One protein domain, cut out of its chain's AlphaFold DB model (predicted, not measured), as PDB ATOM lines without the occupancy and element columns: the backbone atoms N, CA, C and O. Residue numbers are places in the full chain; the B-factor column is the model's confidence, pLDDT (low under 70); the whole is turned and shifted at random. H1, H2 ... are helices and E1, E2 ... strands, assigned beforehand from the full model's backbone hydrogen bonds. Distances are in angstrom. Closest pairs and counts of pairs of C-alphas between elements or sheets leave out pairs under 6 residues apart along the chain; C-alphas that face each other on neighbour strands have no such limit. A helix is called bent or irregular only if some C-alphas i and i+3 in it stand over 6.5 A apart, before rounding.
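AT A GLANCE: This is residues 29 to 105 and 184 to 201 of the 201 residues of an uncharacterized protein of Fusarium oxysporum f. sp. melonis 26406 (UniProt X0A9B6). Look for a small sheet of three strands with two helices, H1 and H2, over one face and the other face bare: H1 covers the edge strand E1, H2 covers E2 and part of E3, and both run along the strands. A short third helix, H3, follows directly on E3 at one end of the sheet. The printed part has 95 residues, with three named strands and three named helices in the order E1 H1 H2 E2 E3 H3. The sheet is mixed, in the order E1, E2, E3, and the class is mixed, helices and strands. The whole is compact, with a radius of gyration of the C-alphas of 13.9 A and spans of 42 by 30 by 24 A.

IN THESE COORDINATES: Find C-alpha 34 at (-51.449, -12.429, -20.826); from there E1 runs 22.9 A through residues 34 to 41. E2, residues 91 to 98, is 23.0 A long, and E3, residues 186 to 192, is 19.0 A long. H1 takes residues 55 to 64, 14.3 A. H2, the longest helix, begins at C-alpha 70, (-36.965, -18.989, -15.839), and runs 23.7 A to residue 86; it is neither bent nor irregular, but only just: C-alphas 72 and 75 are 6.0 A apart. H3, residues 193 to 199, is 9.2 A long and ends at C-alpha 199, (-35.533, -11.946, -31.834).

HOW THE PARTS SIT: Start at the inner strand E2. E1 is its antiparallel neighbour at 170 degrees, with N 36 and O 96 within hydrogen-bond range at 2.8 A. E3 is its parallel neighbour at 13 degrees, with N 95 and O 189 at 2.8 A. Two layers, helices on one face of a sheet, are made by H1 and H2 on the same face. H1 lies over E1 at a height over the sheet of 9.1 A, at 18 degrees to E1 on the local plane; the closest C-alphas of the two are those of Ala 34 and Val 64, 6.7 A apart. H2 lies over E2, and only just over E3 with 3 C-alphas, at a height of 10.3 A and 25 degrees to E2 on the local plane. H1 and H2 are apart. H3 only grazes the sheet, with residues 193 to 197; its closest C-alpha pair with E2 is Ala 98 and Leu 193, 5.2 A. Every O i to N i+4 pair is within range in H1, 11 of 13 in H2 and 2 of 3 in H3.

THE WHOLE: The two C-alphas farthest apart, those of Asp 48 and Glu 104, are 41.8 A apart. Residues 106 to 183 are not printed, and C-alphas 105 and 184 stand 35.5 A apart across this cut. The link from E1 to H1, residues 42 to 54, is long. Look at residues 46 to 52, 101 to 105 and 184 to 201 for pLDDT under 70; the mean of the printed part is 70.6.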
ATOM      1  N   THR A  29     -43.494 -22.318 -25.655       75.44
ATOM      2  CA  THR A  29     -44.616 -21.832 -26.480       75.44
ATOM      3  C   THR A  29     -45.646 -21.091 -25.640       75.44
ATOM      4  O   THR A  29     -45.901 -21.440 -24.488       75.44
ATOM      5  N   VAL A  30     -46.256 -20.053 -26.210       77.94
ATOM      6  CA  VAL A  30     -47.273 -19.238 -25.529       77.94
ATOM      7  C   VAL A  30     -48.647 -19.894 -25.688       77.94
ATOM      8  O   VAL A  30     -49.173 -19.994 -26.794       77.94
ATOM      9  N   LYS A  31     -49.256 -20.330 -24.578       82.50
ATOM     10  CA  LYS A  31     -50.609 -20.917 -24.527       82.50
ATOM     11  C   LYS A  31     -51.702 -19.869 -24.725       82.50
ATOM     12  O   LYS A  31     -52.743 -20.173 -25.297       82.50
ATOM     13  N   ARG A  32     -51.502 -18.669 -24.175       78.38
ATOM     14  CA  ARG A  32     -52.493 -17.586 -24.168       78.38
ATOM     15  C   ARG A  32     -51.834 -16.221 -24.069       78.38
ATOM     16  O   ARG A  32     -50.751 -16.090 -23.506       78.38
ATOM     17  N   SER A  33     -52.539 -15.205 -24.550       78.50
ATOM     18  CA  SER A  33     -52.149 -13.817 -24.325       78.50
ATOM     19  C   SER A  33     -52.397 -13.426 -22.869       78.50
ATOM     20  O   SER A  33     -53.490 -13.640 -22.345       78.50
ATOM     21  N   ALA A  34     -51.388 -12.866 -22.212       82.62
ATOM     22  CA  ALA A  34     -51.449 -12.429 -20.826       82.62
ATOM     23  C   ALA A  34     -50.363 -11.390 -20.532       82.62
ATOM     24  O   ALA A  34     -49.387 -11.240 -21.272       82.62
ATOM     25  N   TYR A  35     -50.522 -10.691 -19.416       86.19
ATOM     26  CA  TYR A  35     -49.511  -9.786 -18.901       86.19
ATOM     27  C   TYR A  35     -49.253 -10.086 -17.429       86.19
ATOM     28  O   TYR A  35     -50.156 -10.491 -16.697       86.19
ATOM     29  N   TRP A  36     -48.018  -9.866 -17.011       86.56
ATOM     30  CA  TRP A  36     -47.609  -9.863 -15.620       86.56
ATOM     31  C   TRP A  36     -46.881  -8.562 -15.334       86.56
ATOM     32  O   TRP A  36     -46.125  -8.064 -16.172       86.56
ATOM     33  N   CYS A  37     -47.134  -7.996 -14.162       88.19
ATOM     34  CA  CYS A  37     -46.478  -6.786 -13.711       88.19
ATOM     35  C   CYS A  37     -45.972  -6.957 -12.283       88.19
ATOM     36  O   CYS A  37     -46.587  -7.624 -11.448       88.19
ATOM     37  N   TYR A  38     -44.848  -6.313 -12.013       85.94
ATOM     38  CA  TYR A  38     -44.253  -6.223 -10.699       85.94
ATOM     39  C   TYR A  38     -43.848  -4.781 -10.433       85.94
ATOM     40  O   TYR A  38     -43.088  -4.184 -11.195       85.94
ATOM     41  N   CYS A  39     -44.385  -4.233  -9.350       84.81
ATOM     42  CA  CYS A  39     -44.054  -2.917  -8.832       84.81
ATOM     43  C   CYS A  39     -43.549  -3.122  -7.409       84.81
ATOM     44  O   CYS A  39     -44.331  -3.460  -6.519       84.81
ATOM     45  N   GLY A  40     -42.245  -3.003  -7.203       79.94
ATOM     46  CA  GLY A  40     -41.657  -3.322  -5.912       79.94
ATOM     47  C   GLY A  40     -40.168  -3.017  -5.846       79.94
ATOM     48  O   GLY A  40     -39.594  -2.496  -6.811       79.94
ATOM     49  N   PRO A  41     -39.539  -3.312  -4.700       83.19
ATOM     50  CA  PRO A  41     -38.092  -3.237  -4.585       83.19
ATOM     51  C   PRO A  41     -37.437  -4.207  -5.574       83.19
ATOM     52  O   PRO A  41     -38.054  -5.168  -6.034       83.19
ATOM     53  N   LEU A  42     -36.168  -3.980  -5.895       82.75
ATOM     54  CA  LEU A  42     -35.398  -4.902  -6.727       82.75
ATOM     55  C   LEU A  42     -35.504  -6.345  -6.203       82.75
ATOM     56  O   LEU A  42     -35.182  -6.620  -5.046       82.75
ATOM     57  N   LEU A  43     -35.915  -7.280  -7.065       84.38
ATOM     58  CA  LEU A  43     -36.064  -8.686  -6.682       84.38
ATOM     59  C   LEU A  43     -34.753  -9.276  -6.130       84.38
ATOM     60  O   LEU A  43     -33.663  -9.099  -6.688       84.38
ATOM     61  N   SER A  44     -34.850 -10.025  -5.029       77.88
ATOM     62  CA  SER A  44     -33.706 -10.746  -4.468       77.88
ATOM     63  C   SER A  44     -33.473 -12.045  -5.237       77.88
ATOM     64  O   SER A  44     -33.977 -13.108  -4.893       77.88
ATOM     65  N   LEU A  45     -32.728 -11.941  -6.332       74.44
ATOM     66  CA  LEU A  45     -32.286 -13.089  -7.115       74.44
ATOM     67  C   LEU A  45     -31.072 -13.696  -6.404       74.44
ATOM     68  O   LEU A  45     -29.956 -13.200  -6.566       74.44
ATOM     69  N   SER A  46     -31.286 -14.690  -5.540       59.94
ATOM     70  CA  SER A  46     -30.184 -15.484  -4.992       59.94
ATOM     71  C   SER A  46     -29.675 -16.460  -6.054       59.94
ATOM     72  O   SER A  46     -30.445 -17.006  -6.845       59.94
ATOM     73  N   THR A  47     -28.364 -16.682  -6.065       52.78
ATOM     74  CA  THR A  47     -27.681 -17.697  -6.885       52.78
ATOM     75  C   THR A  47     -28.014 -19.131  -6.467       52.78
ATOM     76  O   THR A  47     -27.753 -20.068  -7.217       52.78
ATOM     77  N   ASP A  48     -28.624 -19.310  -5.295       50.66
ATOM     78  CA  ASP A  48     -28.833 -20.613  -4.671       50.66
ATOM     79  C   ASP A  48     -30.179 -21.215  -5.079       50.66
ATOM     80  O   ASP A  48     -31.060 -21.370  -4.242       50.66
ATOM     81  N   SER A  49     -30.354 -21.565  -6.360       50.25
ATOM     82  CA  SER A  49     -31.427 -22.431  -6.922       50.25
ATOM     83  C   SER A  49     -32.906 -22.095  -6.626       50.25
ATOM     84  O   SER A  49     -33.796 -22.669  -7.240       50.25
ATOM     85  N   ASN A  50     -33.177 -21.131  -5.755       53.25
ATOM     86  CA  ASN A  50     -34.474 -20.674  -5.286       53.25
ATOM     87  C   ASN A  50     -34.462 -19.144  -5.314       53.25
ATOM     88  O   ASN A  50     -34.709 -18.483  -4.304       53.25
ATOM     89  N   SER A  51     -34.145 -18.567  -6.475       57.19
ATOM     90  CA  SER A  51     -34.470 -17.169  -6.737       57.19
ATOM     91  C   SER A  51     -35.981 -17.026  -6.551       57.19
ATOM     92  O   SER A  51     -36.737 -17.502  -7.399       57.19
ATOM     93  N   SER A  52     -36.436 -16.458  -5.432       66.69
ATOM     94  CA  SER A  52     -37.867 -16.369  -5.152       66.69
ATOM     95  C   SER A  52     -38.460 -15.225  -5.965       66.69
ATOM     96  O   SER A  52     -38.640 -14.097  -5.503       66.69
ATOM     97  N   LEU A  53     -38.767 -15.515  -7.231       82.94
ATOM     98  CA  LEU A  53     -39.732 -14.689  -7.935       82.94
ATOM     99  C   LEU A  53     -41.042 -14.720  -7.131       82.94
ATOM    100  O   LEU A  53     -41.328 -15.704  -6.438       82.94
ATOM    101  N   PRO A  54     -41.839 -13.644  -7.156       85.56
ATOM    102  CA  PRO A  54     -43.093 -13.637  -6.419       85.56
ATOM    103  C   PRO A  54     -43.992 -14.788  -6.897       85.56
ATOM    104  O   PRO A  54     -43.982 -15.128  -8.076       85.56
ATOM    105  N   VAL A  55     -44.793 -15.379  -6.003       86.12
ATOM    106  CA  VAL A  55     -45.635 -16.554  -6.326       86.12
ATOM    107  C   VAL A  55     -46.520 -16.313  -7.555       86.12
ATOM    108  O   VAL A  55     -46.651 -17.184  -8.413       86.12
ATOM    109  N   ASN A  56     -47.027 -15.086  -7.703       89.62
ATOM    110  CA  ASN A  56     -47.845 -14.691  -8.848       89.62
ATOM    111  C   ASN A  56     -47.116 -14.796 -10.207       89.62
ATOM    112  O   ASN A  56     -47.776 -14.864 -11.242       89.62
ATOM    113  N   PHE A  57     -45.777 -14.804 -10.229       89.50
ATOM    114  CA  PHE A  57     -44.982 -15.021 -11.432       89.50
ATOM    115  C   PHE A  57     -45.044 -16.485 -11.861       89.50
ATOM    116  O   PHE A  57     -45.266 -16.755 -13.035       89.50
ATOM    117  N   TYR A  58     -44.893 -17.428 -10.930       89.62
ATOM    118  CA  TYR A  58     -44.997 -18.858 -11.240       89.62
ATOM    119  C   TYR A  58     -46.423 -19.235 -11.661       89.62
ATOM    120  O   TYR A  58     -46.623 -20.027 -12.588       89.62
ATOM    121  N   ASP A  59     -47.426 -18.603 -11.047       91.19
ATOM    122  CA  ASP A  59     -48.813 -18.714 -11.497       91.19
ATOM    123  C   ASP A  59     -48.957 -18.189 -12.925       91.19
ATOM    124  O   ASP A  59     -49.521 -18.872 -13.775       91.19
ATOM    125  N   PHE A  60     -48.416 -17.009 -13.229       89.31
ATOM    126  CA  PHE A  60     -48.407 -16.478 -14.588       89.31
ATOM    127  C   PHE A  60     -47.699 -17.430 -15.566       89.31
ATOM    128  O   PHE A  60     -48.274 -17.782 -16.594       89.31
ATOM    129  N   GLU A  61     -46.501 -17.907 -15.238       88.38
ATOM    130  CA  GLU A  61     -45.696 -18.775 -16.094       88.38
ATOM    131  C   GLU A  61     -46.437 -20.069 -16.454       88.38
ATOM    132  O   GLU A  61     -46.623 -20.374 -17.635       88.38
ATOM    133  N   SER A  62     -46.923 -20.795 -15.445       90.62
ATOM    134  CA  SER A  62     -47.606 -22.086 -15.613       90.62
ATOM    135  C   SER A  62     -48.861 -21.986 -16.490       90.62
ATOM    136  O   SER A  62     -49.176 -22.878 -17.293       90.62
ATOM    137  N   HIS A  63     -49.565 -20.865 -16.372       90.44
ATOM    138  CA  HIS A  63     -50.789 -20.575 -17.093       90.44
ATOM    139  C   HIS A  63     -50.543 -20.088 -18.525       90.44
ATOM    140  O   HIS A  63     -51.375 -20.354 -19.402       90.44
ATOM    141  N   VAL A  64     -49.439 -19.387 -18.770       85.50
ATOM    142  CA  VAL A  64     -49.180 -18.645 -20.010       85.50
ATOM    143  C   VAL A  64     -48.239 -19.380 -20.952       85.50
ATOM    144  O   VAL A  64     -48.452 -19.314 -22.161       85.50
ATOM    145  N   PHE A  65     -47.270 -20.136 -20.441       83.50
ATOM    146  CA  PHE A  65     -46.276 -20.835 -21.255       83.50
ATOM    147  C   PHE A  65     -46.426 -22.361 -21.168       83.50
ATOM    148  O   PHE A  65     -46.927 -22.922 -20.188       83.50
ATOM    149  N   ARG A  66     -46.035 -23.062 -22.235       80.62
ATOM    150  CA  ARG A  66     -45.580 -24.461 -22.186       80.62
ATOM    151  C   ARG A  66     -44.056 -24.413 -22.124       80.62
ATOM    152  O   ARG A  66     -43.469 -23.729 -22.954       80.62
ATOM    153  N   GLY A  67     -43.452 -25.128 -21.179       79.25
ATOM    154  CA  GLY A  67     -42.030 -24.979 -20.853       79.25
ATOM    155  C   GLY A  67     -41.788 -23.881 -19.814       79.25
ATOM    156  O   GLY A  67     -42.734 -23.210 -19.397       79.25
ATOM    157  N   SER A  68     -40.534 -23.726 -19.387       81.38
ATOM    158  CA  SER A  68     -40.143 -22.709 -18.408       81.38
ATOM    159  C   SER A  68     -39.365 -21.575 -19.064       81.38
ATOM    160  O   SER A  68     -38.468 -21.812 -19.868       81.38
ATOM    161  N   ILE A  69     -39.692 -20.337 -18.695       81.25
ATOM    162  CA  ILE A  69     -38.971 -19.130 -19.128       81.25
ATOM    163  C   ILE A  69     -37.904 -18.698 -18.117       81.25
ATOM    164  O   ILE A  69     -37.141 -17.768 -18.385       81.25
ATOM    165  N   LEU A  70     -37.840 -19.355 -16.954       82.19
ATOM    166  CA  LEU A  70     -36.965 -18.989 -15.839       82.19
ATOM    167  C   LEU A  70     -35.489 -18.955 -16.239       82.19
ATOM    168  O   LEU A  70     -34.781 -18.027 -15.853       82.19
ATOM    169  N   SER A  71     -35.048 -19.906 -17.066       75.88
ATOM    170  CA  SER A  71     -33.667 -19.992 -17.560       75.88
ATOM    171  C   SER A  71     -33.216 -18.738 -18.314       75.88
ATOM    172  O   SER A  71     -32.035 -18.403 -18.286       75.88
ATOM    173  N   ARG A  72     -34.148 -18.011 -18.944       74.81
ATOM    174  CA  ARG A  72     -33.878 -16.769 -19.684       74.81
ATOM    175  C   ARG A  72     -34.160 -15.525 -18.846       74.81
ATOM    176  O   ARG A  72     -33.410 -14.554 -18.889       74.81
ATOM    177  N   VAL A  73     -35.231 -15.561 -18.055       80.00
ATOM    178  CA  VAL A  73     -35.672 -14.418 -17.249       80.00
ATOM    179  C   VAL A  73     -34.740 -14.171 -16.063       80.00
ATOM    180  O   VAL A  73     -34.401 -13.021 -15.802       80.00
ATOM    181  N   ILE A  74     -34.278 -15.210 -15.362       83.31
ATOM    182  CA  ILE A  74     -33.437 -15.041 -14.165       83.31
ATOM    183  C   ILE A  74     -32.107 -14.328 -14.491       83.31
ATOM    184  O   ILE A  74     -31.808 -13.339 -13.812       83.31
ATOM    185  N   PRO A  75     -31.327 -14.730 -15.520       79.56
ATOM    186  CA  PRO A  75     -30.101 -14.016 -15.886       79.56
ATOM    187  C   PRO A  75     -30.351 -12.556 -16.273       79.56
ATOM    188  O   PRO A  75     -29.623 -11.670 -15.825       79.56
ATOM    189  N   PHE A  76     -31.416 -12.289 -17.038       80.94
ATOM    190  CA  PHE A  76     -31.802 -10.930 -17.423       80.94
ATOM    191  C   PHE A  76     -32.124 -10.060 -16.204       80.94
ATOM    192  O   PHE A  76     -31.597  -8.958 -16.063       80.94
ATOM    193  N   LEU A  77     -32.949 -10.567 -15.284       83.81
ATOM    194  CA  LEU A  77     -33.295  -9.835 -14.069       83.81
ATOM    195  C   LEU A  77     -32.072  -9.606 -13.177       83.81
ATOM    196  O   LEU A  77     -31.991  -8.565 -12.529       83.81
ATOM    197  N   SER A  78     -31.116 -10.538 -13.161       84.50
ATOM    198  CA  SER A  78     -29.865 -10.401 -12.407       84.50
ATOM    199  C   SER A  78     -29.001  -9.278 -12.973       84.50
ATOM    200  O   SER A  78     -28.552  -8.403 -12.232       84.50
ATOM    201  N   TYR A  79     -28.851  -9.239 -14.299       83.62
ATOM    202  CA  TYR A  79     -28.147  -8.164 -14.991       83.62
ATOM    203  C   TYR A  79     -28.782  -6.796 -14.715       83.62
ATOM    204  O   TYR A  79     -28.106  -5.883 -14.240       83.62
ATOM    205  N   ILE A  80     -30.094  -6.673 -14.933       82.94
ATOM    206  CA  ILE A  80     -30.835  -5.428 -14.701       82.94
ATOM    207  C   ILE A  80     -30.739  -4.991 -13.243       82.94
ATOM    208  O   ILE A  80     -30.521  -3.815 -12.969       82.94
ATOM    209  N   LYS A  81     -30.875  -5.923 -12.297       84.06
ATOM    210  CA  LYS A  81     -30.737  -5.622 -10.873       84.06
ATOM    211  C   LYS A  81     -29.381  -4.988 -10.579       84.06
ATOM    212  O   LYS A  81     -29.337  -3.951  -9.926       84.06
ATOM    213  N   ASN A  82     -28.296  -5.595 -11.055       85.00
ATOM    214  CA  ASN A  82     -26.944  -5.092 -10.815       85.00
ATOM    215  C   ASN A  82     -26.726  -3.723 -11.467       85.00
ATOM    216  O   ASN A  82     -26.151  -2.837 -10.839       85.00
ATOM    217  N   LEU A  83     -27.241  -3.528 -12.684       84.56
ATOM    218  CA  LEU A  83     -27.200  -2.245 -13.382       84.56
ATOM    219  C   LEU A  83     -27.938  -1.152 -12.593       84.56
ATOM    220  O   LEU A  83     -27.412  -0.059 -12.406       84.56
ATOM    221  N   LEU A  84     -29.143  -1.444 -12.103       81.25
ATOM    222  CA  LEU A  84     -29.955  -0.497 -11.338       81.25
ATOM    223  C   LEU A  84     -29.327  -0.175  -9.977       81.25
ATOM    224  O   LEU A  84     -29.225   1.000  -9.622       81.25
ATOM    225  N   LEU A  85     -28.823  -1.184  -9.264       84.69
ATOM    226  CA  LEU A  85     -28.108  -0.992  -7.999       84.69
ATOM    227  C   LEU A  85     -26.859  -0.128  -8.171       84.69
ATOM    228  O   LEU A  85     -26.627   0.771  -7.367       84.69
ATOM    229  N   ALA A  86     -26.077  -0.359  -9.230       81.69
ATOM    230  CA  ALA A  86     -24.877   0.426  -9.519       81.69
ATOM    231  C   ALA A  86     -25.183   1.917  -9.748       81.69
ATOM    232  O   ALA A  86     -24.329   2.764  -9.503       81.69
ATOM    233  N   ASN A  87     -26.406   2.238 -10.177       81.06
ATOM    234  CA  ASN A  87     -26.866   3.605 -10.402       81.06
ATOM    235  C   ASN A  87     -27.711   4.169  -9.239       81.06
ATOM    236  O   ASN A  87     -28.288   5.245  -9.372       81.06
ATOM    237  N   GLY A  88     -27.788   3.472  -8.098       82.38
ATOM    238  CA  GLY A  88     -28.495   3.947  -6.902       82.38
ATOM    239  C   GLY A  88     -30.019   3.799  -6.944       82.38
ATOM    240  O   GLY A  88     -30.711   4.397  -6.124       82.38
ATOM    241  N   PHE A  89     -30.561   3.009  -7.875       82.44
ATOM    242  CA  PHE A  89     -31.986   2.691  -7.902       82.44
ATOM    243  C   PHE A  89     -32.277   1.506  -6.984       82.44
ATOM    244  O   PHE A  89     -31.583   0.496  -7.027       82.44
ATOM    245  N   GLU A  90     -33.352   1.602  -6.205       81.56
ATOM    246  CA  GLU A  90     -33.789   0.533  -5.290       81.56
ATOM    247  C   GLU A  90     -35.084  -0.157  -5.745       81.56
ATOM    248  O   GLU A  90     -35.444  -1.222  -5.240       81.56
ATOM    249  N   HIS A  91     -35.784   0.439  -6.713       82.62
ATOM    250  CA  HIS A  91     -37.115   0.031  -7.152       82.62
ATOM    251  C   HIS A  91     -37.191  -0.031  -8.677       82.62
ATOM    252  O   HIS A  91     -36.567   0.766  -9.380       82.62
ATOM    253  N   TYR A  92     -38.010  -0.942  -9.199       82.31
ATOM    254  CA  TYR A  92     -38.373  -0.948 -10.612       82.31
ATOM    255  C   TYR A  92     -39.826  -1.348 -10.824       82.31
ATOM    256  O   TYR A  92     -40.466  -1.997  -9.993       82.31
ATOM    257  N   PHE A  93     -40.325  -0.967 -11.991       83.06
ATOM    258  CA  PHE A  93     -41.586  -1.430 -12.527       83.06
ATOM    259  C   PHE A  93     -41.297  -2.352 -13.709       83.06
ATOM    260  O   PHE A  93     -40.856  -1.908 -14.768       83.06
ATOM    261  N   LEU A  94     -41.516  -3.649 -13.525       83.62
ATOM    262  CA  LEU A  94     -41.262  -4.671 -14.533       83.62
ATOM    263  C   LEU A  94     -42.583  -5.171 -15.093       83.62
ATOM    264  O   LEU A  94     -43.493  -5.526 -14.348       83.62
ATOM    265  N   THR A  95     -42.665  -5.247 -16.414       82.00
ATOM    266  CA  THR A  95     -43.807  -5.829 -17.112       82.00
ATOM    267  C   THR A  95     -43.342  -6.878 -18.100       82.00
ATOM    268  O   THR A  95     -42.395  -6.678 -18.858       82.00
ATOM    269  N   ILE A  96     -44.034  -8.010 -18.083       82.50
ATOM    270  CA  ILE A  96     -43.830  -9.123 -18.994       82.50
ATOM    271  C   ILE A  96     -45.137  -9.332 -19.740       82.50
ATOM    272  O   ILE A  96     -46.173  -9.612 -19.140       82.50
ATOM    273  N   ARG A  97     -45.093  -9.191 -21.063       82.69
ATOM    274  CA  ARG A  97     -46.247  -9.405 -21.934       82.69
ATOM    275  C   ARG A  97     -46.002 -10.617 -22.813       82.69
ATOM    276  O   ARG A  97     -45.080 -10.615 -23.625       82.69
ATOM    277  N   ALA A  98     -46.860 -11.618 -22.683       79.88
ATOM    278  CA  ALA A  98     -46.923 -12.751 -23.588       79.88
ATOM    279  C   ALA A  98     -48.145 -12.584 -24.482       79.88
ATOM    280  O   ALA A  98     -49.249 -12.333 -24.001       79.88
ATOM    281  N   THR A  99     -47.962 -12.717 -25.785       74.81
ATOM    282  CA  THR A  99     -49.052 -12.576 -26.745       74.81
ATOM    283  C   THR A  99     -49.002 -13.736 -27.717       74.81
ATOM    284  O   THR A  99     -47.949 -14.086 -28.248       74.81
ATOM    285  N   THR A 100     -50.154 -14.372 -27.902       71.75
ATOM    286  CA  THR A 100     -50.347 -15.347 -28.969       71.75
ATOM    287  C   THR A 100     -50.223 -14.643 -30.315       71.75
ATOM    288  O   THR A 100     -50.551 -13.453 -30.399       71.75
ATOM    289  N   PRO A 101     -49.806 -15.363 -31.370       65.81
ATOM    290  CA  PRO A 101     -49.851 -14.837 -32.723       65.81
ATOM    291  C   PRO A 101     -51.224 -14.223 -32.995       65.81
ATOM    292  O   PRO A 101     -52.258 -14.846 -32.745       65.81
ATOM    293  N   THR A 102     -51.225 -12.970 -33.425       60.88
ATOM    294  CA  THR A 102     -52.439 -12.231 -33.746       60.88
ATOM    295  C   THR A 102     -52.197 -11.421 -35.003       60.88
ATOM    296  O   THR A 102     -51.168 -10.759 -35.125       60.88
ATOM    297  N   HIS A 103     -53.175 -11.455 -35.905       63.31
ATOM    298  CA  HIS A 103     -53.170 -10.681 -37.145       63.31
ATOM    299  C   HIS A 103     -53.465  -9.191 -36.913       63.31
ATOM    300  O   HIS A 103     -53.438  -8.385 -37.840       63.31
ATOM    301  N   GLU A 104     -53.746  -8.793 -35.667       53.53
ATOM    302  CA  GLU A 104     -54.030  -7.404 -35.311       53.53
ATOM    303  C   GLU A 104     -52.858  -6.442 -35.584       53.53
ATOM    304  O   GLU A 104     -53.074  -5.227 -35.642       53.53
ATOM    305  N   PHE A 105     -51.630  -6.951 -35.711       53.47
ATOM    306  CA  PHE A 105     -50.437  -6.159 -36.036       53.47
ATOM    307  C   PHE A 105     -49.985  -6.313 -37.491       53.47
ATOM    308  O   PHE A 105     -49.074  -5.607 -37.909       53.47
ATOM    309  N   CYS A 184     -38.087   8.611  -5.184       29.61
ATOM    310  CA  CYS A 184     -38.034   7.230  -5.643       29.61
ATOM    311  C   CYS A 184     -37.988   7.271  -7.167       29.61
ATOM    312  O   CYS A 184     -38.987   7.550  -7.831       29.61
ATOM    313  N   GLN A 185     -36.799   7.057  -7.712       34.34
ATOM    314  CA  GLN A 185     -36.619   6.898  -9.136       34.34
ATOM    315  C   GLN A 185     -37.094   5.486  -9.503       34.34
ATOM    316  O   GLN A 185     -36.618   4.501  -8.940       34.34
ATOM    317  N   PHE A 186     -38.062   5.387 -10.412       27.61
ATOM    318  CA  PHE A 186     -38.570   4.116 -10.922       27.61
ATOM    319  C   PHE A 186     -38.135   3.953 -12.374       27.61
ATOM    320  O   PHE A 186     -38.308   4.866 -13.178       27.61
ATOM    321  N   VAL A 187     -37.610   2.780 -12.724       33.06
ATOM    322  CA  VAL A 187     -37.366   2.403 -14.122       33.06
ATOM    323  C   VAL A 187     -38.494   1.487 -14.584       33.06
ATOM    324  O   VAL A 187     -38.789   0.487 -13.928       33.06
ATOM    325  N   VAL A 188     -39.136   1.843 -15.702       37.47
ATOM    326  CA  VAL A 188     -40.158   1.025 -16.367       37.47
ATOM    327  C   VAL A 188     -39.477   0.130 -17.393       37.47
ATOM    328  O   VAL A 188     -38.934   0.608 -18.387       37.47
ATOM    329  N   LEU A 189     -39.527  -1.179 -17.165       46.47
ATOM    330  CA  LEU A 189     -39.036  -2.196 -18.088       46.47
ATOM    331  C   LEU A 189     -40.224  -2.935 -18.696       46.47
ATOM    332  O   LEU A 189     -40.975  -3.622 -17.998       46.47
ATOM    333  N   ALA A 190     -40.388  -2.786 -20.008       45.97
ATOM    334  CA  ALA A 190     -41.378  -3.511 -20.788       45.97
ATOM    335  C   ALA A 190     -40.696  -4.614 -21.596       45.97
ATOM    336  O   ALA A 190     -39.960  -4.343 -22.540       45.97
ATOM    337  N   VAL A 191     -40.955  -5.868 -21.227       52.34
ATOM    338  CA  VAL A 191     -40.481  -7.044 -21.959       52.34
ATOM    339  C   VAL A 191     -41.659  -7.632 -22.732       52.34
ATOM    340  O   VAL A 191     -42.548  -8.269 -22.160       52.34
ATOM    341  N   GLN A 192     -41.683  -7.412 -24.046       45.59
ATOM    342  CA  GLN A 192     -42.667  -8.023 -24.939       45.59
ATOM    343  C   GLN A 192     -42.111  -9.336 -25.507       45.59
ATOM    344  O   GLN A 192     -41.268  -9.346 -26.400       45.59
ATOM    345  N   LEU A 193     -42.602 -10.474 -25.009       40.31
ATOM    346  CA  LEU A 193     -42.084 -11.795 -25.384       40.31
ATOM    347  C   LEU A 193     -42.488 -12.269 -26.779       40.31
ATOM    348  O   LEU A 193     -41.798 -13.123 -27.322       40.31
ATOM    349  N   GLN A 194     -43.523 -11.696 -27.402       34.06
ATOM    350  CA  GLN A 194     -43.792 -11.955 -28.825       34.06
ATOM    351  C   GLN A 194     -42.647 -11.456 -29.720       34.06
ATOM    352  O   GLN A 194     -42.468 -11.975 -30.813       34.06
ATOM    353  N   GLN A 195     -41.843 -10.502 -29.237       31.80
ATOM    354  CA  GLN A 195     -40.620 -10.066 -29.904       31.80
ATOM    355  C   GLN A 195     -39.373 -10.804 -29.411       31.80
ATOM    356  O   GLN A 195     -38.504 -11.019 -30.234       31.80
ATOM    357  N   MET A 196     -39.273 -11.273 -28.157       29.33
ATOM    358  CA  MET A 196     -38.133 -12.129 -27.754       29.33
ATOM    359  C   MET A 196     -38.159 -13.520 -28.394       29.33
ATOM    360  O   MET A 196     -37.104 -14.052 -28.702       29.33
ATOM    361  N   LEU A 197     -39.340 -14.105 -28.622       32.22
ATOM    362  CA  LEU A 197     -39.455 -15.379 -29.343       32.22
ATOM    363  C   LEU A 197     -39.160 -15.235 -30.842       32.22
ATOM    364  O   LEU A 197     -38.788 -16.213 -31.470       32.22
ATOM    365  N   CYS A 198     -39.301 -14.034 -31.410       28.27
ATOM    366  CA  CYS A 198     -38.827 -13.767 -32.765       28.27
ATOM    367  C   CYS A 198     -37.344 -13.364 -32.770       28.27
ATOM    368  O   CYS A 198     -36.602 -13.877 -33.582       28.27
ATOM    369  N   ALA A 199     -36.886 -12.513 -31.851       30.08
ATOM    370  CA  ALA A 199     -35.533 -11.946 -31.834       30.08
ATOM    371  C   ALA A 199     -34.464 -12.820 -31.145       30.08
ATOM    372  O   ALA A 199     -33.320 -12.385 -31.033       30.08
ATOM    373  N   MET A 200     -34.814 -14.011 -30.644       30.47
ATOM    374  CA  MET A 200     -33.867 -14.974 -30.054       30.47
ATOM    375  C   MET A 200     -34.052 -16.406 -30.587       30.47
ATOM    376  O   MET A 200     -33.729 -17.364 -29.874       30.47
ATOM    377  N   ASN A 201     -34.594 -16.531 -31.802       32.53
ATOM    378  CA  ASN A 201     -34.504 -17.765 -32.580       32.53
ATOM    379  C   ASN A 201     -33.232 -17.734 -33.413       32.53
ATOM    380  O   ASN A 201     -33.033 -16.735 -34.142       32.53
TER     381      ASN A 201